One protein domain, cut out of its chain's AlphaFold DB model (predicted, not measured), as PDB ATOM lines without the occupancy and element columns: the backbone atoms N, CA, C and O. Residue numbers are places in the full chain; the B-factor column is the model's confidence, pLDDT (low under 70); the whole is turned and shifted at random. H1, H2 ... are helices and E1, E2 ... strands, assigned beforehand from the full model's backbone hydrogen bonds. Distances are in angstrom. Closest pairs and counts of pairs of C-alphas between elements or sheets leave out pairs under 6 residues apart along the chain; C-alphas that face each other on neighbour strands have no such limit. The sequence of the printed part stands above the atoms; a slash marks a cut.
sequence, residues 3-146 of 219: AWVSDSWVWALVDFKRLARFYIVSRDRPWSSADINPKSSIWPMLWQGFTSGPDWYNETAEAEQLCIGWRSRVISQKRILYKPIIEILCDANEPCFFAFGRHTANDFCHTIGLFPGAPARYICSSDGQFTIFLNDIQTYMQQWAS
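AT A GLANCE: This is residues 3 to 146 of the 219 residues of an uncharacterized protein of Fibularhizoctonia sp. CBS 109695 (UniProt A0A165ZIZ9). What shape is this? At one end a small hairpin, E1 and E2, begins a long loose arm of loop, residues 14 to 42, which leads by the short helix H1 to a cluster of six helices, H2 to H7, at the other end. What is it built of? The printed part has 144 residues with two named antiparallel strands, E1 and E2, then seven named helices, H1 to H7, and is mostly helix. How spread is it? It is loose, with a radius of gyration of the C-alphas of 18.2 A, and elongated, spanning 58 by 35 by 28 A.

IN THESE COORDINATES: Where are the strands? E1 is residues 3 to 5, from C-alpha 3 at (-17.049, 18.988, 18.926), and E2 is residues 10 to 13. Where are the helices? H1 is residues 43 to 47, H2 60 to 76, 24.4 A from first to last C-alpha, H3 78 to 81 and H4 85 to 89. H5 is 102 to 111, 14.5 A, H6 120 to 124, and H7 127 to 145, 27.8 A, ending at C-alpha 145 at (-12.051, 43.458, 13.387).

HOW THE PARTS SIT: How do the strands pair? In the hairpin E1 and E2, N 4 and O 11 are 2.8 A apart, within hydrogen-bond range. How do the helices meet? H1 touches no helix. H2 touches H6 with residues 71 to 75 alone, the closest C-alphas being those of Arg 71 and Cys 124, 5.8 A, and touches H3 only at the corner, Val 74 to Leu 81, 5.1 A between C-alphas. H4 touches H5, closest at the C-alphas of Leu 89 and Ala 105, 6.0 A, and H5 and H7 only just touch, with 3 pairs of C-alphas within 8 A, closest Phe 108 and Tyr 140, 6.7 A. Are their backbones in range? Every O i to N i+4 pair is in H2, H4, H5 and H6, but 12 of 15 in H7 and 0 of 1 in H1, where 2 of 2 O i to N i+3 pairs are; H3 is too short for an i+4 pair.

THE WHOLE: How far does it reach? The two C-alphas farthest apart, Asp 7 and Lys 78, are 59.9 A apart. Is it unbroken and confident? The printed part has no cut, its mean pLDDT is 91.5, and no printed residue is under 70. Which links are long? Those from E2 to H1, H1 to H2 and H4 to H5.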
ATOM      1  N   ALA A   3     -17.672  19.298  20.203       86.50
ATOM      2  CA  ALA A   3     -17.049  18.988  18.926       86.50
ATOM      3  C   ALA A   3     -18.097  18.783  17.830       86.50
ATOM      4  O   ALA A   3     -19.130  18.157  18.064       86.50
ATOM      5  N   TRP A   4     -17.793  19.288  16.639       88.12
ATOM      6  CA  TRP A   4     -18.508  19.015  15.401       88.12
ATOM      7  C   TRP A   4     -17.603  18.176  14.515       88.12
ATOM      8  O   TRP A   4     -16.492  18.593  14.181       88.12
ATOM      9  N   VAL A   5     -18.077  16.985  14.171       90.81
ATOM     10  CA  VAL A   5     -17.324  15.984  13.417       90.81
ATOM     11  C   VAL A   5     -17.932  15.891  12.025       90.81
ATOM     12  O   VAL A   5     -19.142  15.711  11.896       90.81
ATOM     13  N   SER A   6     -17.103  16.044  11.002       90.88
ATOM     14  CA  SER A   6     -17.423  15.675   9.624       90.88
ATOM     15  C   SER A   6     -16.606  14.448   9.221       90.88
ATOM     16  O   SER A   6     -15.767  13.969   9.988       90.88
ATOM     17  N   ASP A   7     -16.805  13.975   7.994       93.19
ATOM     18  CA  ASP A   7     -16.060  12.839   7.444       93.19
ATOM     19  C   ASP A   7     -14.545  13.104   7.332       93.19
ATOM     20  O   ASP A   7     -13.758  12.162   7.252       93.19
ATOM     21  N   SER A   8     -14.117  14.373   7.316       94.12
ATOM     22  CA  SER A   8     -12.728  14.767   7.029       94.12
ATOM     23  C   SER A   8     -12.128  15.798   7.989       94.12
ATOM     24  O   SER A   8     -10.913  16.007   7.970       94.12
ATOM     25  N   TRP A   9     -12.925  16.431   8.853       85.75
ATOM     26  CA  TRP A   9     -12.438  17.401   9.835       85.75
ATOM     27  C   TRP A   9     -13.242  17.380  11.135       85.75
ATOM     28  O   TRP A   9     -14.429  17.065  11.173       85.75
ATOM     29  N   VAL A  10     -12.588  17.796  12.220       84.75
ATOM     30  CA  VAL A  10     -13.223  18.007  13.523       84.75
ATOM     31  C   VAL A  10     -12.997  19.445  13.957       84.75
ATOM     32  O   VAL A  10     -11.859  19.898  14.060       84.75
ATOM     33  N   TRP A  11     -14.083  20.148  14.265       85.12
ATOM     34  CA  TRP A  11     -14.040  21.422  14.974       85.12
ATOM     35  C   TRP A  11     -14.290  21.159  16.448       85.12
ATOM     36  O   TRP A  11     -15.363  20.685  16.804       85.12
ATOM     37  N   ALA A  12     -13.326  21.466  17.311       84.31
ATOM     38  CA  ALA A  12     -13.472  21.298  18.752       84.31
ATOM     39  C   ALA A  12     -13.386  22.649  19.468       84.31
ATOM     40  O   ALA A  12     -12.442  23.411  19.263       84.31
ATOM     41  N   LEU A  13     -14.341  22.919  20.359       85.25
ATOM     42  CA  LEU A  13     -14.243  23.992  21.338       85.25
ATOM     43  C   LEU A  13     -13.762  23.431  22.680       85.25
ATOM     44  O   LEU A  13     -14.475  22.699  23.386       85.25
ATOM     45  N   VAL A  14     -12.537  23.812  23.036       81.88
ATOM     46  CA  VAL A  14     -11.883  23.445  24.291       81.88
ATOM     47  C   VAL A  14     -11.868  24.664  25.205       81.88
ATOM     48  O   VAL A  14     -11.167  25.636  24.953       81.88
ATOM     49  N   ASP A  15     -12.639  24.602  26.286       84.12
ATOM     50  CA  ASP A  15     -12.688  25.654  27.294       84.12
ATOM     51  C   ASP A  15     -12.330  25.086  28.668       84.12
ATOM     52  O   ASP A  15     -13.104  24.354  29.291       84.12
ATOM     53  N   PHE A  16     -11.136  25.451  29.135       81.81
ATOM     54  CA  PHE A  16     -10.609  25.040  30.432       81.81
ATOM     55  C   PHE A  16     -11.461  25.544  31.604       81.81
ATOM     56  O   PHE A  16     -11.582  24.856  32.617       81.81
ATOM     57  N   LYS A  17     -12.063  26.735  31.486       85.31
ATOM     58  CA  LYS A  17     -12.842  27.359  32.565       85.31
ATOM     59  C   LYS A  17     -14.327  27.005  32.520       85.31
ATOM     60  O   LYS A  17     -15.022  27.305  33.487       85.31
ATOM     61  N   ARG A  18     -14.788  26.321  31.466       86.12
ATOM     62  CA  ARG A  18     -16.184  25.879  31.278       86.12
ATOM     63  C   ARG A  18     -17.196  27.036  31.355       86.12
ATOM     64  O   ARG A  18     -18.288  26.878  31.890       86.12
ATOM     65  N   LEU A  19     -16.808  28.204  30.855       87.38
ATOM     66  CA  LEU A  19     -17.623  29.413  30.779       87.38
ATOM     67  C   LEU A  19     -18.289  29.595  29.409       87.38
ATOM     68  O   LEU A  19     -19.272  30.328  29.318       87.38
ATOM     69  N   ALA A  20     -17.778  28.946  28.362       87.19
ATOM     70  CA  ALA A  20     -18.348  28.983  27.028       87.19
ATOM     71  C   ALA A  20     -19.777  28.426  27.036       87.19
ATOM     72  O   ALA A  20     -20.051  27.356  27.587       87.19
ATOM     73  N   ARG A  21     -20.685  29.169  26.404       85.44
ATOM     74  CA  ARG A  21     -22.091  28.807  26.217       85.44
ATOM     75  C   ARG A  21     -22.384  28.757  24.729       85.44
ATOM     76  O   ARG A  21     -21.809  29.522  23.960       85.44
ATOM     77  N   PHE A  22     -23.300  27.880  24.346       84.88
ATOM     78  CA  PHE A  22     -23.719  27.705  22.962       84.88
ATOM     79  C   PHE A  22     -25.233  27.789  22.901       84.88
ATOM     80  O   PHE A  22     -25.919  27.293  23.795       84.88
ATOM     81  N   TYR A  23     -25.734  28.380  21.826       86.50
ATOM     82  CA  TYR A  23     -27.147  28.404  21.503       86.50
ATOM     83  C   TYR A  23     -27.304  27.829  20.098       86.50
ATOM     84  O   TYR A  23     -26.625  28.272  19.173       86.50
ATOM     85  N   ILE A  24     -28.125  26.788  19.953       86.62
ATOM     86  CA  ILE A  24     -28.337  26.110  18.670       86.62
ATOM     87  C   ILE A  24     -29.688  26.557  18.127       86.62
ATOM     88  O   ILE A  24     -30.722  26.297  18.739       86.62
ATOM     89  N   VAL A  25     -29.668  27.202  16.963       87.31
ATOM     90  CA  VAL A  25     -30.871  27.630  16.244       87.31
ATOM     91  C   VAL A  25     -31.073  26.710  15.046       87.31
ATOM     92  O   VAL A  25     -30.272  26.712  14.111       87.31
ATOM     93  N   SER A  26     -32.143  25.916  15.084       88.69
ATOM     94  CA  SER A  26     -32.561  25.069  13.964       88.69
ATOM     95  C   SER A  26     -33.512  25.820  13.036       88.69
ATOM     96  O   SER A  26     -34.264  26.690  13.479       88.69
ATOM     97  N   ARG A  27     -33.475  25.481  11.747       88.94
ATOM     98  CA  ARG A  27     -34.321  26.060  10.704       88.94
ATOM     99  C   ARG A  27     -34.724  24.995   9.696       88.94
ATOM    100  O   ARG A  27     -34.004  24.026   9.483       88.94
ATOM    101  N   ASP A  28     -35.857  25.224   9.055       93.56
ATOM    102  CA  ASP A  28     -36.425  24.405   7.982       93.56
ATOM    103  C   ASP A  28     -35.754  24.626   6.615       93.56
ATOM    104  O   ASP A  28     -35.993  23.871   5.675       93.56
ATOM    105  N   ARG A  29     -34.890  25.641   6.501       92.44
ATOM    106  CA  ARG A  29     -34.126  25.958   5.290       92.44
ATOM    107  C   ARG A  29     -32.627  26.118   5.574       92.44
ATOM    108  O   ARG A  29     -32.265  26.520   6.684       92.44
ATOM    109  N   PRO A  30     -31.753  25.875   4.577       92.94
ATOM    110  CA  PRO A  30     -30.320  26.123   4.707       92.94
ATOM    111  C   PRO A  30     -29.993  27.588   5.029       92.94
ATOM    112  O   PRO A  30     -30.678  28.504   4.574       92.94
ATOM    113  N   TRP A  31     -28.915  27.803   5.787       91.25
ATOM    114  CA  TRP A  31     -28.379  29.138   6.063       91.25
ATOM    115  C   TRP A  31     -27.745  29.752   4.812       91.25
ATOM    116  O   TRP A  31     -27.020  29.081   4.077       91.25
ATOM    117  N   SER A  32     -27.966  31.048   4.613       92.69
ATOM    118  CA  SER A  32     -27.292  31.865   3.605       92.69
ATOM    119  C   SER A  32     -26.527  33.022   4.249       92.69
ATOM    120  O   SER A  32     -26.768  33.386   5.401       92.69
ATOM    121  N   SER A  33     -25.630  33.656   3.490       92.00
ATOM    122  CA  SER A  33     -24.932  34.869   3.933       92.00
ATOM    123  C   SER A  33     -25.888  36.022   4.263       92.00
ATOM    124  O   SER A  33     -25.583  36.851   5.115       92.00
ATOM    125  N   ALA A  34     -27.063  36.065   3.628       92.56
ATOM    126  CA  ALA A  34     -28.080  37.071   3.911       92.56
ATOM    127  C   ALA A  34     -28.710  36.891   5.301       92.56
ATOM    128  O   ALA A  34     -29.077  37.881   5.930       92.56
ATOM    129  N   ASP A  35     -28.808  35.656   5.805       91.56
ATOM    130  CA  ASP A  35     -29.390  35.370   7.124       91.56
ATOM    131  C   ASP A  35     -28.454  35.759   8.288       91.56
ATOM    132  O   ASP A  35     -28.919  35.921   9.411       91.56
ATOM    133  N   ILE A  36     -27.148  35.915   8.034       90.19
ATOM    134  CA  ILE A  36     -26.141  36.355   9.022       90.19
ATOM    135  C   ILE A  36     -25.781  37.842   8.874       90.19
ATOM    136  O   ILE A  36     -24.789  38.305   9.427       90.19
ATOM    137  N   ASN A  37     -26.569  38.599   8.107       91.69
ATOM    138  CA  ASN A  37     -26.435  40.048   8.026       91.69
ATOM    139  C   ASN A  37     -27.104  40.697   9.255       91.69
ATOM    140  O   ASN A  37     -28.251  40.337   9.542       91.69
ATOM    141  N   PRO A  38     -26.473  41.684   9.922       91.31
ATOM    142  CA  PRO A  38     -27.079  42.423  11.032       91.31
ATOM    143  C   PRO A  38     -28.450  43.038  10.745       91.31
ATOM    144  O   PRO A  38     -29.300  43.134  11.622       91.31
ATOM    145  N   LYS A  39     -28.706  43.396   9.483       90.94
ATOM    146  CA  LYS A  39     -29.985  43.963   9.031       90.94
ATOM    147  C   LYS A  39     -31.041  42.908   8.700       90.94
ATOM    148  O   LYS A  39     -32.144  43.256   8.281       90.94
ATOM    149  N   SER A  40     -30.712  41.622   8.804       92.75
ATOM    150  CA  SER A  40     -31.669  40.548   8.551       92.75
ATOM    151  C   SER A  40     -32.683  40.441   9.690       92.75
ATOM    152  O   SER A  40     -32.376  40.693  10.853       92.75
ATOM    153  N   SER A  41     -33.897  39.989   9.376       90.94
ATOM    154  CA  SER A  41     -34.950  39.785  10.382       90.94
ATOM    155  C   SER A  41     -34.617  38.701  11.414       90.94
ATOM    156  O   SER A  41     -35.238  38.643  12.472       90.94
ATOM    157  N   ILE A  42     -33.652  37.833  11.111       91.50
ATOM    158  CA  ILE A  42     -33.239  36.711  11.960       91.50
ATOM    159  C   ILE A  42     -32.132  37.119  12.922       91.50
ATOM    160  O   ILE A  42     -31.989  36.498  13.972       91.50
ATOM    161  N   TRP A  43     -31.382  38.172  12.601       91.00
ATOM    162  CA  TRP A  43     -30.259  38.617  13.409       91.00
ATOM    163  C   TRP A  43     -30.609  38.814  14.891       91.00
ATOM    164  O   TRP A  43     -29.938  38.204  15.723       91.00
ATOM    165  N   PRO A  44     -31.703  39.507  15.273       88.69
ATOM    166  CA  PRO A  44     -32.059  39.637  16.689       88.69
ATOM    167  C   PRO A  44     -32.339  38.289  17.372       88.69
ATOM    168  O   PRO A  44     -32.006  38.098  18.540       88.69
ATOM    169  N   MET A  45     -32.912  37.325  16.641       88.94
ATOM    170  CA  MET A  45     -33.210  35.986  17.161       88.94
ATOM    171  C   MET A  45     -31.932  35.189  17.462       88.94
ATOM    172  O   MET A  45     -31.912  34.416  18.419       88.94
ATOM    173  N   LEU A  46     -30.859  35.385  16.684       88.88
ATOM    174  CA  LEU A  46     -29.569  34.722  16.920       88.88
ATOM    175  C   LEU A  46     -28.969  35.099  18.278       88.88
ATOM    176  O   LEU A  46     -28.327  34.271  18.925       88.88
ATOM    177  N   TRP A  47     -29.204  36.337  18.712       87.00
ATOM    178  CA  TRP A  47     -28.584  36.906  19.905       87.00
ATOM    179  C   TRP A  47     -29.494  36.915  21.133       87.00
ATOM    180  O   TRP A  47     -29.000  37.101  22.239       87.00
ATOM    181  N   GLN A  48     -30.791  36.627  20.982       85.69
ATOM    182  CA  GLN A  48     -31.781  36.643  22.070       85.69
ATOM    183  C   GLN A  48     -31.397  35.772  23.282       85.69
ATOM    184  O   GLN A  48     -31.768  36.080  24.414       85.69
ATOM    185  N   GLY A  49     -30.654  34.682  23.061       82.56
ATOM    186  CA  GLY A  49     -30.162  33.806  24.130       82.56
ATOM    187  C   GLY A  49     -29.045  34.413  24.992       82.56
ATOM    188  O   GLY A  49     -28.645  33.808  25.989       82.56
ATOM    189  N   PHE A  50     -28.532  35.587  24.626       83.06
ATOM    190  CA  PHE A  50     -27.430  36.265  25.291       83.06
ATOM    191  C   PHE A  50     -27.874  37.641  25.796       83.06
ATOM    192  O   PHE A  50     -28.668  38.337  25.170       83.06
ATOM    193  N   THR A  51     -27.338  38.063  26.940       79.88
ATOM    194  CA  THR A  51     -27.414  39.468  27.353       79.88
ATOM    195  C   THR A  51     -26.440  40.248  26.480       79.88
ATOM    196  O   THR A  51     -25.263  40.340  26.823       79.88
ATOM    197  N   SER A  52     -26.907  40.716  25.324       83.69
ATOM    198  CA  SER A  52     -26.086  41.376  24.310       83.69
ATOM    199  C   SER A  52     -26.585  42.775  23.968       83.69
ATOM    200  O   SER A  52     -27.734  43.139  24.215       83.69
ATOM    201  N   GLY A  53     -25.693  43.553  23.372       90.31
ATOM    202  CA  GLY A  53     -26.011  44.781  22.660       90.31
ATOM    203  C   GLY A  53     -25.402  44.751  21.258       90.31
ATOM    204  O   GLY A  53     -24.691  43.795  20.937       90.31
ATOM    205  N   PRO A  54     -25.688  45.769  20.434       92.69
ATOM    206  CA  PRO A  54     -25.142  45.878  19.088       92.69
ATOM    207  C   PRO A  54     -23.612  45.957  19.107       92.69
ATOM    208  O   PRO A  54     -23.007  46.557  20.001       92.69
ATOM    209  N   ASP A  55     -22.992  45.355  18.098       90.25
ATOM    210  CA  ASP A  55     -21.551  45.424  17.875       90.25
ATOM    211  C   ASP A  55     -21.118  46.774  17.267       90.25
ATOM    212  O   ASP A  55     -21.698  47.259  16.300       90.25
ATOM    213  N   TRP A  56     -20.029  47.359  17.775       93.06
ATOM    214  CA  TRP A  56     -19.508  48.659  17.317       93.06
ATOM    215  C   TRP A  56     -18.841  48.636  15.935       93.06
ATOM    216  O   TRP A  56     -18.426  49.687  15.440       93.06
ATOM    217  N   TYR A  57     -18.692  47.459  15.323       90.88
ATOM    218  CA  TYR A  57     -18.155  47.315  13.974       90.88
ATOM    219  C   TYR A  57     -19.256  47.060  12.935       90.88
ATOM    220  O   TYR A  57     -19.273  47.715  11.894       90.88
ATOM    221  N   ASN A  58     -20.178  46.132  13.206       89.56
ATOM    222  CA  ASN A  58     -21.227  45.730  12.262       89.56
ATOM    223  C   ASN A  58     -22.577  46.447  12.464       89.56
ATOM    224  O   ASN A  58     -23.358  46.539  11.517       89.56
ATOM    225  N   GLU A  59     -22.849  46.949  13.671       93.25
ATOM    226  CA  GLU A  59     -24.111  47.578  14.104       93.25
ATOM    227  C   GLU A  59     -23.837  48.969  14.708       93.25
ATOM    228  O   GLU A  59     -24.412  49.377  15.719       93.25
ATOM    229  N   THR A  60     -22.890  49.698  14.109       93.12
ATOM    230  CA  THR A  60     -22.374  50.969  14.636       93.12
ATOM    231  C   THR A  60     -23.476  51.991  14.896       93.12
ATOM    232  O   THR A  60     -23.475  52.636  15.939       93.12
ATOM    233  N   ALA A  61     -24.434  52.131  13.976       94.31
ATOM    234  CA  ALA A  61     -25.503  53.119  14.103       94.31
ATOM    235  C   ALA A  61     -26.421  52.805  15.297       94.31
ATOM    236  O   ALA A  61     -26.786  53.692  16.070       94.31
ATOM    237  N   GLU A  62     -26.758  51.531  15.481       94.69
ATOM    238  CA  GLU A  62     -27.549  51.038  16.601       94.69
ATOM    239  C   GLU A  62     -26.790  51.207  17.929       94.69
ATOM    240  O   GLU A  62     -27.366  51.658  18.927       94.69
ATOM    241  N   ALA A  63     -25.486  50.911  17.948       95.50
ATOM    242  CA  ALA A  63     -24.624  51.103  19.115       95.50
ATOM    243  C   ALA A  63     -24.504  52.581  19.518       95.50
ATOM    244  O   ALA A  63     -24.666  52.920  20.697       95.50
ATOM    245  N   GLU A  64     -24.311  53.473  18.545       96.62
ATOM    246  CA  GLU A  64     -24.299  54.922  18.746       96.62
ATOM    247  C   GLU A  64     -25.631  55.422  19.306       96.62
ATOM    248  O   GLU A  64     -25.645  56.161  20.294       96.62
ATOM    249  N   GLN A  65     -26.757  54.982  18.740       97.00
ATOM    250  CA  GLN A  65     -28.083  55.382  19.206       97.00
ATOM    251  C   GLN A  65     -28.324  54.968  20.663       97.00
ATOM    252  O   GLN A  65     -28.830  55.764  21.463       97.00
ATOM    253  N   LEU A  66     -27.928  53.750  21.045       96.94
ATOM    254  CA  LEU A  66     -28.013  53.304  22.435       96.94
ATOM    255  C   LEU A  66     -27.089  54.110  23.357       96.94
ATOM    256  O   LEU A  66     -27.483  54.416  24.486       96.94
ATOM    257  N   CYS A  67     -25.903  54.498  22.884       96.81
ATOM    258  CA  CYS A  67     -24.966  55.323  23.644       96.81
ATOM    259  C   CYS A  67     -25.490  56.761  23.835       96.81
ATOM    260  O   CYS A  67     -25.380  57.333  24.922       96.81
ATOM    261  N   ILE A  68     -26.156  57.331  22.825       97.12
ATOM    262  CA  ILE A  68     -26.880  58.610  22.936       97.12
ATOM    263  C   ILE A  68     -27.995  58.492  23.983       97.12
ATOM    264  O   ILE A  68     -28.111  59.344  24.867       97.12
ATOM    265  N   GLY A  69     -28.773  57.406  23.951       95.81
ATOM    266  CA  GLY A  69     -29.794  57.132  24.963       95.81
ATOM    267  C   GLY A  69     -29.213  56.985  26.375       95.81
ATOM    268  O   GLY A  69     -29.781  57.507  27.338       95.81
ATOM    269  N   TRP A  70     -28.060  56.323  26.510       95.56
ATOM    270  CA  TRP A  70     -27.310  56.250  27.764       95.56
ATOM    271  C   TRP A  70     -26.927  57.641  28.270       95.56
ATOM    272  O   TRP A  70     -27.212  57.967  29.424       95.56
ATOM    273  N   ARG A  71     -26.387  58.510  27.409       96.06
ATOM    274  CA  ARG A  71     -26.059  59.893  27.775       96.06
ATOM    275  C   ARG A  71     -27.273  60.644  28.322       96.06
ATOM    276  O   ARG A  71     -27.171  61.290  29.365       96.06
ATOM    277  N   SER A  72     -28.429  60.538  27.666       94.94
ATOM    278  CA  SER A  72     -29.671  61.159  28.145       94.94
ATOM    279  C   SER A  72     -30.067  60.658  29.543       94.94
ATOM    280  O   SER A  72     -30.504  61.451  30.383       94.94
ATOM    281  N   ARG A  73     -29.858  59.367  29.846       93.06
ATOM    282  CA  ARG A  73     -30.063  58.811  31.198       93.06
ATOM    283  C   ARG A  73     -29.063  59.369  32.211       93.06
ATOM    284  O   ARG A  73     -29.472  59.765  33.297       93.06
ATOM    285  N   VAL A  74     -27.779  59.451  31.863       92.56
ATOM    286  CA  VAL A  74     -26.730  60.006  32.741       92.56
ATOM    287  C   VAL A  74     -27.045  61.449  33.136       92.56
ATOM    288  O   VAL A  74     -26.914  61.810  34.305       92.56
ATOM    289  N   ILE A  75     -27.479  62.268  32.173       90.94
ATOM    290  CA  ILE A  75     -27.804  63.683  32.400       90.94
ATOM    291  C   ILE A  75     -29.061  63.830  33.271       90.94
ATOM    292  O   ILE A  75     -29.110  64.702  34.135       90.94
ATOM    293  N   SER A  76     -30.064  62.968  33.081       89.88
ATOM    294  CA  SER A  76     -31.332  63.035  33.823       89.88
ATOM    295  C   SER A  76     -31.285  62.392  35.216       89.88
ATOM    296  O   SER A  76     -32.066  62.775  36.089       89.88
ATOM    297  N   GLN A  77     -30.378  61.442  35.473       86.81
ATOM    298  CA  GLN A  77     -30.352  60.657  36.711       86.81
ATOM    299  C   GLN A  77     -29.100  60.907  37.559       86.81
ATOM    300  O   GLN A  77     -28.000  60.452  37.243       86.81
ATOM    301  N   LYS A  78     -29.286  61.508  38.745       76.88
ATOM    302  CA  LYS A  78     -28.190  61.797  39.696       76.88
ATOM    303  C   LYS A  78     -27.357  60.569  40.093       76.88
ATOM    304  O   LYS A  78     -26.179  60.725  40.392       76.88
ATOM    305  N   ARG A  79     -27.943  59.364  40.116       79.69
ATOM    306  CA  ARG A  79     -27.244  58.135  40.540       79.69
ATOM    307  C   ARG A  79     -26.176  57.688  39.537       79.69
ATOM    308  O   ARG A  79     -25.085  57.318  39.952       79.69
ATOM    309  N   ILE A  80     -26.480  57.727  38.240       81.62
ATOM    310  CA  ILE A  80     -25.558  57.288  37.177       81.62
ATOM    311  C   ILE A  80     -24.471  58.345  36.949       81.62
ATOM    312  O   ILE A  80     -23.321  58.019  36.672       81.62
ATOM    313  N   LEU A  81     -24.821  59.614  37.153       85.94
ATOM    314  CA  LEU A  81     -23.973  60.785  36.941       85.94
ATOM    315  C   LEU A  81     -22.580  60.687  37.597       85.94
ATOM    316  O   LEU A  81     -21.596  61.159  37.024       85.94
ATOM    317  N   TYR A  82     -22.487  60.055  38.770       88.88
ATOM    318  CA  TYR A  82     -21.240  59.895  39.530       88.88
ATOM    319  C   TYR A  82     -20.610  58.506  39.429       88.88
ATOM    320  O   TYR A  82     -19.544  58.294  40.003       88.88
ATOM    321  N   LYS A  83     -21.246  57.564  38.723       92.94
ATOM    322  CA  LYS A  83     -20.704  56.214  38.579       92.94
ATOM    323  C   LYS A  83     -19.399  56.276  37.761       92.94
ATOM    324  O   LYS A  83     -19.366  56.984  36.745       92.94
ATOM    325  N   PRO A  84     -18.327  55.591  38.201       95.00
ATOM    326  CA  PRO A  84     -17.080  55.496  37.450       95.00
ATOM    327  C   PRO A  84     -17.298  54.937  36.046       95.00
ATOM    328  O   PRO A  84     -18.009  53.944  35.876       95.00
ATOM    329  N   ILE A  85     -16.645  55.524  35.044       95.94
ATOM    330  CA  ILE A  85     -16.784  55.075  33.655       95.94
ATOM    331  C   ILE A  85     -16.380  53.610  33.477       95.94
ATOM    332  O   ILE A  85     -17.039  52.886  32.740       95.94
ATOM    333  N   ILE A  86     -15.363  53.131  34.201       95.94
ATOM    334  CA  ILE A  86     -14.928  51.734  34.103       95.94
ATOM    335  C   ILE A  86     -16.016  50.745  34.540       95.94
ATOM    336  O   ILE A  86     -16.144  49.672  33.954       95.94
ATOM    337  N   GLU A  87     -16.825  51.113  35.539       95.50
ATOM    338  CA  GLU A  87     -17.944  50.286  35.988       95.50
ATOM    339  C   GLU A  87     -19.087  50.289  34.979       95.50
ATOM    340  O   GLU A  87     -19.761  49.278  34.845       95.50
ATOM    341  N   ILE A  88     -19.313  51.414  34.293       95.62
ATOM    342  CA  ILE A  88     -20.340  51.546  33.253       95.62
ATOM    343  C   ILE A  88     -19.954  50.741  32.016       95.62
ATOM    344  O   ILE A  88     -20.773  49.984  31.511       95.62
ATOM    345  N   LEU A  89     -18.704  50.864  31.558       96.56
ATOM    346  CA  LEU A  89     -18.198  50.106  30.413       96.56
ATOM    347  C   LEU A  89     -18.322  48.595  30.642       96.56
ATOM    348  O   LEU A  89     -18.587  47.858  29.709       96.56
ATOM    349  N   CYS A  90     -18.152  48.127  31.881       94.62
ATOM    350  CA  CYS A  90     -18.270  46.707  32.220       94.62
ATOM    351  C   CYS A  90     -19.687  46.282  32.660       94.62
ATOM    352  O   CYS A  90     -19.848  45.153  33.135       94.62
ATOM    353  N   ASP A  91     -20.692  47.163  32.594       91.94
ATOM    354  CA  ASP A  91     -22.044  46.875  33.076       91.94
ATOM    355  C   ASP A  91     -22.863  46.142  32.010       91.94
ATOM    356  O   ASP A  91     -23.161  46.683  30.948       91.94
ATOM    357  N   ALA A  92     -23.300  44.921  32.321       88.50
ATOM    358  CA  ALA A  92     -24.144  44.133  31.424       88.50
ATOM    359  C   ALA A  92     -25.521  44.777  31.158       88.50
ATOM    360  O   ALA A  92     -26.195  44.398  30.204       88.50
ATOM    361  N   ASN A  93     -25.944  45.740  31.986       89.50
ATOM    362  CA  ASN A  93     -27.187  46.488  31.786       89.50
ATOM    363  C   ASN A  93     -27.024  47.692  30.847       89.50
ATOM    364  O   ASN A  93     -28.015  48.362  30.558       89.50
ATOM    365  N   GLU A  94     -25.807  47.984  30.381       93.25
ATOM    366  CA  GLU A  94     -25.534  49.072  29.442       93.25
ATOM    367  C   GLU A  94     -25.203  48.490  28.056       93.25
ATOM    368  O   GLU A  94     -24.037  48.275  27.721       93.25
ATOM    369  N   PRO A  95     -26.222  48.216  27.217       93.00
ATOM    370  CA  PRO A  95     -26.050  47.439  25.988       93.00
ATOM    371  C   PRO A  95     -25.128  48.109  24.964       93.00
ATOM    372  O   PRO A  95     -24.447  47.415  24.218       93.00
ATOM    373  N   CYS A  96     -25.028  49.443  24.952       95.19
ATOM    374  CA  CYS A  96     -24.073  50.143  24.089       95.19
ATOM    375  C   CYS A  96     -22.608  49.853  24.443       95.19
ATOM    376  O   CYS A  96     -21.732  50.175  23.655       95.19
ATOM    377  N   PHE A  97     -22.310  49.260  25.600       95.38
ATOM    378  CA  PHE A  97     -20.952  48.891  25.998       95.38
ATOM    379  C   PHE A  97     -20.746  47.377  26.070       95.38
ATOM    380  O   PHE A  97     -19.745  46.928  26.613       95.38
ATOM    381  N   PHE A  98     -21.632  46.574  25.474       90.50
ATOM    382  CA  PHE A  98     -21.577  45.110  25.553       90.50
ATOM    383  C   PHE A  98     -20.219  44.495  25.148       90.50
ATOM    384  O   PHE A  98     -19.781  43.509  25.740       90.50
ATOM    385  N   ALA A  99     -19.517  45.089  24.178       90.00
ATOM    386  CA  ALA A  99     -18.199  44.624  23.736       90.00
ATOM    387  C   ALA A  99     -17.069  44.867  24.766       90.00
ATOM    388  O   ALA A  99     -15.950  44.359  24.616       90.00
ATOM    389  N   PHE A 100     -17.326  45.643  25.819       94.44
ATOM    390  CA  PHE A 100     -16.346  45.950  26.849       94.44
ATOM    391  C   PHE A 100     -16.371  44.917  27.985       94.44
ATOM    392  O   PHE A 100     -17.303  44.802  28.775       94.44
ATOM    393  N   GLY A 101     -15.269  44.178  28.103       92.12
ATOM    394  CA  GLY A 101     -14.922  43.406  29.286       92.12
ATOM    395  C   GLY A 101     -13.872  44.133  30.124       92.12
ATOM    396  O   GLY A 101     -13.369  45.192  29.761       92.12
ATOM    397  N   ARG A 102     -13.458  43.522  31.241       93.12
ATOM    398  CA  ARG A 102     -12.503  44.151  32.176       93.12
ATOM    399  C   ARG A 102     -11.216  44.627  31.503       93.12
ATOM    400  O   ARG A 102     -10.724  45.695  31.844       93.12
ATOM    401  N   HIS A 103     -10.652  43.833  30.592       93.75
ATOM    402  CA  HIS A 103      -9.404  44.210  29.932       93.75
ATOM    403  C   HIS A 103      -9.638  45.302  28.885       93.75
ATOM    404  O   HIS A 103      -8.972  46.330  28.959       93.75
ATOM    405  N   THR A 104     -10.630  45.143  27.995       95.44
ATOM    406  CA  THR A 104     -10.900  46.135  26.950       95.44
ATOM    407  C   THR A 104     -11.332  47.474  27.528       95.44
ATOM    408  O   THR A 104     -10.913  48.504  27.025       95.44
ATOM    409  N   ALA A 105     -12.085  47.495  28.629       96.94
ATOM    410  CA  ALA A 105     -12.463  48.741  29.289       96.94
ATOM    411  C   ALA A 105     -11.244  49.486  29.868       96.94
ATOM    412  O   ALA A 105     -11.121  50.696  29.700       96.94
ATOM    413  N   ASN A 106     -10.309  48.769  30.509       95.81
ATOM    414  CA  ASN A 106      -9.080  49.375  31.037       95.81
ATOM    415  C   ASN A 106      -8.168  49.880  29.914       95.81
ATOM    416  O   ASN A 106      -7.670  51.003  29.977       95.81
ATOM    417  N   ASP A 107      -7.971  49.059  28.883       95.94
ATOM    418  CA  ASP A 107      -7.133  49.403  27.740       95.94
ATOM    419  C   ASP A 107      -7.738  50.566  26.946       95.94
ATOM    420  O   ASP A 107      -7.016  51.487  26.580       95.94
ATOM    421  N   PHE A 108      -9.058  50.599  26.764       96.88
ATOM    422  CA  PHE A 108      -9.750  51.721  26.137       96.88
ATOM    423  C   PHE A 108      -9.562  53.021  26.918       96.88
ATOM    424  O   PHE A 108      -9.073  54.000  26.352       96.88
ATOM    425  N   CYS A 109      -9.843  53.025  28.229       95.38
ATOM    426  CA  CYS A 109      -9.588  54.187  29.084       95.38
ATOM    427  C   CYS A 109      -8.134  54.671  28.968       95.38
ATOM    428  O   CYS A 109      -7.890  55.878  28.896       95.38
ATOM    429  N   HIS A 110      -7.172  53.746  28.887       94.25
ATOM    430  CA  HIS A 110      -5.776  54.087  28.641       94.25
ATOM    431  C   HIS A 110      -5.571  54.760  27.278       94.25
ATOM    432  O   HIS A 110      -4.981  55.837  27.241       94.25
ATOM    433  N   THR A 111      -6.080  54.183  26.182       94.56
ATOM    434  CA  THR A 111      -5.873  54.718  24.821       94.56
ATOM    435  C   THR A 111      -6.358  56.152  24.646       94.56
ATOM    436  O   THR A 111      -5.713  56.925  23.945       94.56
ATOM    437  N   ILE A 112      -7.444  56.531  25.323       94.06
ATOM    438  CA  ILE A 112      -8.045  57.868  25.204       94.06
ATOM    439  C   ILE A 112      -7.556  58.841  26.291       94.06
ATOM    440  O   ILE A 112      -7.950  60.012  26.337       94.06
ATOM    441  N   GLY A 113      -6.709  58.366  27.210       92.94
ATOM    442  CA  GLY A 113      -6.249  59.141  28.358       92.94
ATOM    443  C   GLY A 113      -7.404  59.579  29.261       92.94
ATOM    444  O   GLY A 113      -7.504  60.756  29.610       92.94
ATOM    445  N   LEU A 114      -8.306  58.649  29.587       92.38
ATOM    446  CA  LEU A 114      -9.418  58.841  30.515       92.38
ATOM    447  C   LEU A 114      -9.140  58.063  31.800       92.38
ATOM    448  O   LEU A 114      -8.883  56.862  31.771       92.38
ATOM    449  N   PHE A 115      -9.214  58.736  32.947       90.56
ATOM    450  CA  PHE A 115      -9.072  58.052  34.228       90.56
ATOM    451  C   PHE A 115     -10.232  57.053  34.418       90.56
ATOM    452  O   PHE A 115     -11.385  57.471  34.322       90.56
ATOM    453  N   PRO A 116      -9.979  55.767  34.736       92.06
ATOM    454  CA  PRO A 116     -11.043  54.765  34.898       92.06
ATOM    455  C   PRO A 116     -12.100  55.141  35.948       92.06
ATOM    456  O   PRO A 116     -13.273  54.793  35.820       92.06
ATOM    457  N   GLY A 117     -11.691  55.887  36.980       92.06
ATOM    458  CA  GLY A 117     -12.571  56.422  38.019       92.06
ATOM    459  C   GLY A 117     -13.311  57.710  37.640       92.06
ATOM    460  O   GLY A 117     -14.008  58.268  38.483       92.06
ATOM    461  N   ALA A 118     -13.134  58.232  36.422       90.81
ATOM    462  CA  ALA A 118     -13.800  59.456  36.005       90.81
ATOM    463  C   ALA A 118     -15.324  59.247  36.020       90.81
ATOM    464  O   ALA A 118     -15.806  58.236  35.502       90.81
ATOM    465  N   PRO A 119     -16.094  60.174  36.612       93.06
ATOM    466  CA  PRO A 119     -17.541  60.039  36.672       93.06
ATOM    467  C   PRO A 119     -18.149  60.198  35.275       93.06
ATOM    468  O   PRO A 119     -17.688  61.039  34.502       93.06
ATOM    469  N   ALA A 120     -19.233  59.476  34.980       94.19
ATOM    470  CA  ALA A 120     -19.945  59.558  33.698       94.19
ATOM    471  C   ALA A 120     -20.260  60.998  33.260       94.19
ATOM    472  O   ALA A 120     -20.146  61.343  32.083       94.19
ATOM    473  N   ARG A 121     -20.577  61.879  34.224       92.62
ATOM    474  CA  ARG A 121     -20.814  63.305  33.965       92.62
ATOM    475  C   ARG A 121     -19.678  63.983  33.208       92.62
ATOM    476  O   ARG A 121     -19.956  64.895  32.444       92.62
ATOM    477  N   TYR A 122     -18.425  63.580  33.433       90.81
ATOM    478  CA  TYR A 122     -17.266  64.187  32.783       90.81
ATOM    479  C   TYR A 122     -17.417  64.097  31.263       90.81
ATOM    480  O   TYR A 122     -17.320  65.106  30.583       90.81
ATOM    481  N   ILE A 123     -17.804  62.922  30.768       94.44
ATOM    482  CA  ILE A 123     -18.008  62.646  29.345       94.44
ATOM    483  C   ILE A 123     -19.311  63.282  28.849       94.44
ATOM    484  O   ILE A 123     -19.349  63.913  27.797       94.44
ATOM    485  N   CYS A 124     -20.401  63.124  29.605       94.50
ATOM    486  CA  CYS A 124     -21.741  63.451  29.120       94.50
ATOM    487  C   CYS A 124     -22.094  64.948  29.169       94.50
ATOM    488  O   CYS A 124     -23.034  65.356  28.482       94.50
ATOM    489  N   SER A 125     -21.384  65.763  29.959       87.44
ATOM    490  CA  SER A 125     -21.746  67.177  30.191       87.44
ATOM    491  C   SER A 125     -21.497  68.096  28.992       87.44
ATOM    492  O   SER A 125     -22.036  69.197  28.957       87.44
ATOM    493  N   SER A 126     -20.689  67.676  28.019       92.12
ATOM    494  CA  SER A 126     -20.348  68.468  26.836       92.12
ATOM    495  C   SER A 126     -20.613  67.656  25.577       92.12
ATOM    496  O   SER A 126     -20.156  66.519  25.478       92.12
ATOM    497  N   ASP A 127     -21.307  68.250  24.604       94.62
ATOM    498  CA  ASP A 127     -21.541  67.613  23.301       94.62
ATOM    499  C   ASP A 127     -20.220  67.259  22.618       94.62
ATOM    500  O   ASP A 127     -20.056  66.142  22.144       94.62
ATOM    501  N   GLY A 128     -19.242  68.170  22.649       95.69
ATOM    502  CA  GLY A 128     -17.926  67.931  22.060       95.69
ATOM    503  C   GLY A 128     -17.190  66.758  22.710       95.69
ATOM    504  O   GLY A 128     -16.674  65.896  22.005       95.69
ATOM    505  N   GLN A 129     -17.176  66.685  24.046       92.69
ATOM    506  CA  GLN A 129     -16.519  65.575  24.751       92.69
ATOM    507  C   GLN A 129     -17.220  64.242  24.499       92.69
ATOM    508  O   GLN A 129     -16.554  63.228  24.306       92.69
ATOM    509  N   PHE A 130     -18.553  64.245  24.462       96.94
ATOM    510  CA  PHE A 130     -19.320  63.046  24.172       96.94
ATOM    511  C   PHE A 130     -19.105  62.555  22.733       96.94
ATOM    512  O   PHE A 130     -18.897  61.363  22.527       96.94
ATOM    513  N   THR A 131     -19.079  63.455  21.748       97.38
ATOM    514  CA  THR A 131     -18.790  63.101  20.350       97.38
ATOM    515  C   THR A 131     -17.383  62.528  20.190       97.38
ATOM    516  O   THR A 131     -17.209  61.520  19.511       97.38
ATOM    517  N   ILE A 132     -16.378  63.120  20.847       95.94
ATOM    518  CA  ILE A 132     -15.014  62.568  20.861       95.94
ATOM    519  C   ILE A 132     -15.020  61.159  21.460       95.94
ATOM    520  O   ILE A 132     -14.473  60.241  20.863       95.94
ATOM    521  N   PHE A 133     -15.710  60.966  22.586       96.94
ATOM    522  CA  PHE A 133     -15.810  59.662  23.237       96.94
ATOM    523  C   PHE A 133     -16.454  58.589  22.345       96.94
ATOM    524  O   PHE A 133     -15.964  57.464  22.312       96.94
ATOM    525  N   LEU A 134     -17.510  58.923  21.590       96.94
ATOM    526  CA  LEU A 134     -18.114  58.005  20.614       96.94
ATOM    527  C   LEU A 134     -17.121  57.606  19.512       96.94
ATOM    528  O   LEU A 134     -16.930  56.416  19.256       96.94
ATOM    529  N   ASN A 135     -16.448  58.590  18.910       96.69
ATOM    530  CA  ASN A 135     -15.452  58.354  17.860       96.69
ATOM    531  C   ASN A 135     -14.280  57.503  18.366       96.69
ATOM    532  O   ASN A 135     -13.767  56.635  17.651       96.69
ATOM    533  N   ASP A 136     -13.865  57.735  19.610       96.69
ATOM    534  CA  ASP A 136     -12.806  56.977  20.255       96.69
ATOM    535  C   ASP A 136     -13.218  55.517  20.493       96.69
ATOM    536  O   ASP A 136     -12.410  54.616  20.256       96.69
ATOM    537  N   ILE A 137     -14.466  55.251  20.916       96.88
ATOM    538  CA  ILE A 137     -14.981  53.874  21.041       96.88
ATOM    539  C   ILE A 137     -14.916  53.176  19.689       96.88
ATOM    540  O   ILE A 137     -14.385  52.068  19.599       96.88
ATOM    541  N   GLN A 138     -15.432  53.816  18.640       95.44
ATOM    542  CA  GLN A 138     -15.462  53.225  17.308       95.44
ATOM    543  C   GLN A 138     -14.043  52.905  16.817       95.44
ATOM    544  O   GLN A 138     -13.774  51.794  16.361       95.44
ATOM    545  N   THR A 139     -13.115  53.851  16.976       95.19
ATOM    546  CA  THR A 139     -11.707  53.688  16.589       95.19
ATOM    547  C   THR A 139     -11.044  52.554  17.371       95.19
ATOM    548  O   THR A 139     -10.366  51.705  16.789       95.19
ATOM    549  N   TYR A 140     -11.276  52.486  18.683       95.56
ATOM    550  CA  TYR A 140     -10.777  51.402  19.521       95.56
ATOM    551  C   TYR A 140     -11.354  50.042  19.109       95.56
ATOM    552  O   TYR A 140     -10.629  49.046  19.086       95.56
ATOM    553  N   MET A 141     -12.642  49.982  18.767       94.88
ATOM    554  CA  MET A 141     -13.321  48.732  18.423       94.88
ATOM    555  C   MET A 141     -12.918  48.187  17.049       94.88
ATOM    556  O   MET A 141     -12.822  46.970  16.878       94.88
ATOM    557  N   GLN A 142     -12.568  49.057  16.098       93.69
ATOM    558  CA  GLN A 142     -12.071  48.653  14.777       93.69
ATOM    559  C   GLN A 142     -10.822  47.763  14.838       93.69
ATOM    560  O   GLN A 142     -10.612  46.942  13.940       93.69
ATOM    561  N   GLN A 143      -9.998  47.869  15.888       93.25
ATOM    562  CA  GLN A 143      -8.797  47.040  16.013       93.25
ATOM    563  C   GLN A 143      -9.134  45.542  16.057       93.25
ATOM    564  O   GLN A 143      -8.416  44.740  15.457       93.25
ATOM    565  N   TRP A 144     -10.244  45.167  16.703       91.50
ATOM    566  CA  TRP A 144     -10.637  43.773  16.933       91.50
ATOM    567  C   TRP A 144     -11.190  43.105  15.673       91.50
ATOM    568  O   TRP A 144     -11.129  41.886  15.537       91.50
ATOM    569  N   ALA A 145     -11.660  43.906  14.719       91.00
ATOM    570  CA  ALA A 145     -12.051  43.458  13.387       91.00
ATOM    571  C   ALA A 145     -10.918  43.606  12.350       91.00
ATOM    572  O   ALA A 145     -11.069  43.232  11.185       91.00
ATOM    573  N   SER A 146      -9.765  44.164  12.738       92.62
ATOM    574  CA  SER A 146      -8.682  44.438  11.797       92.62
ATOM    575  C   SER A 146      -8.025  43.152  11.294       92.62
ATOM    576  O   SER A 146      -7.791  42.200  12.042       92.62
TER     577      SER A 146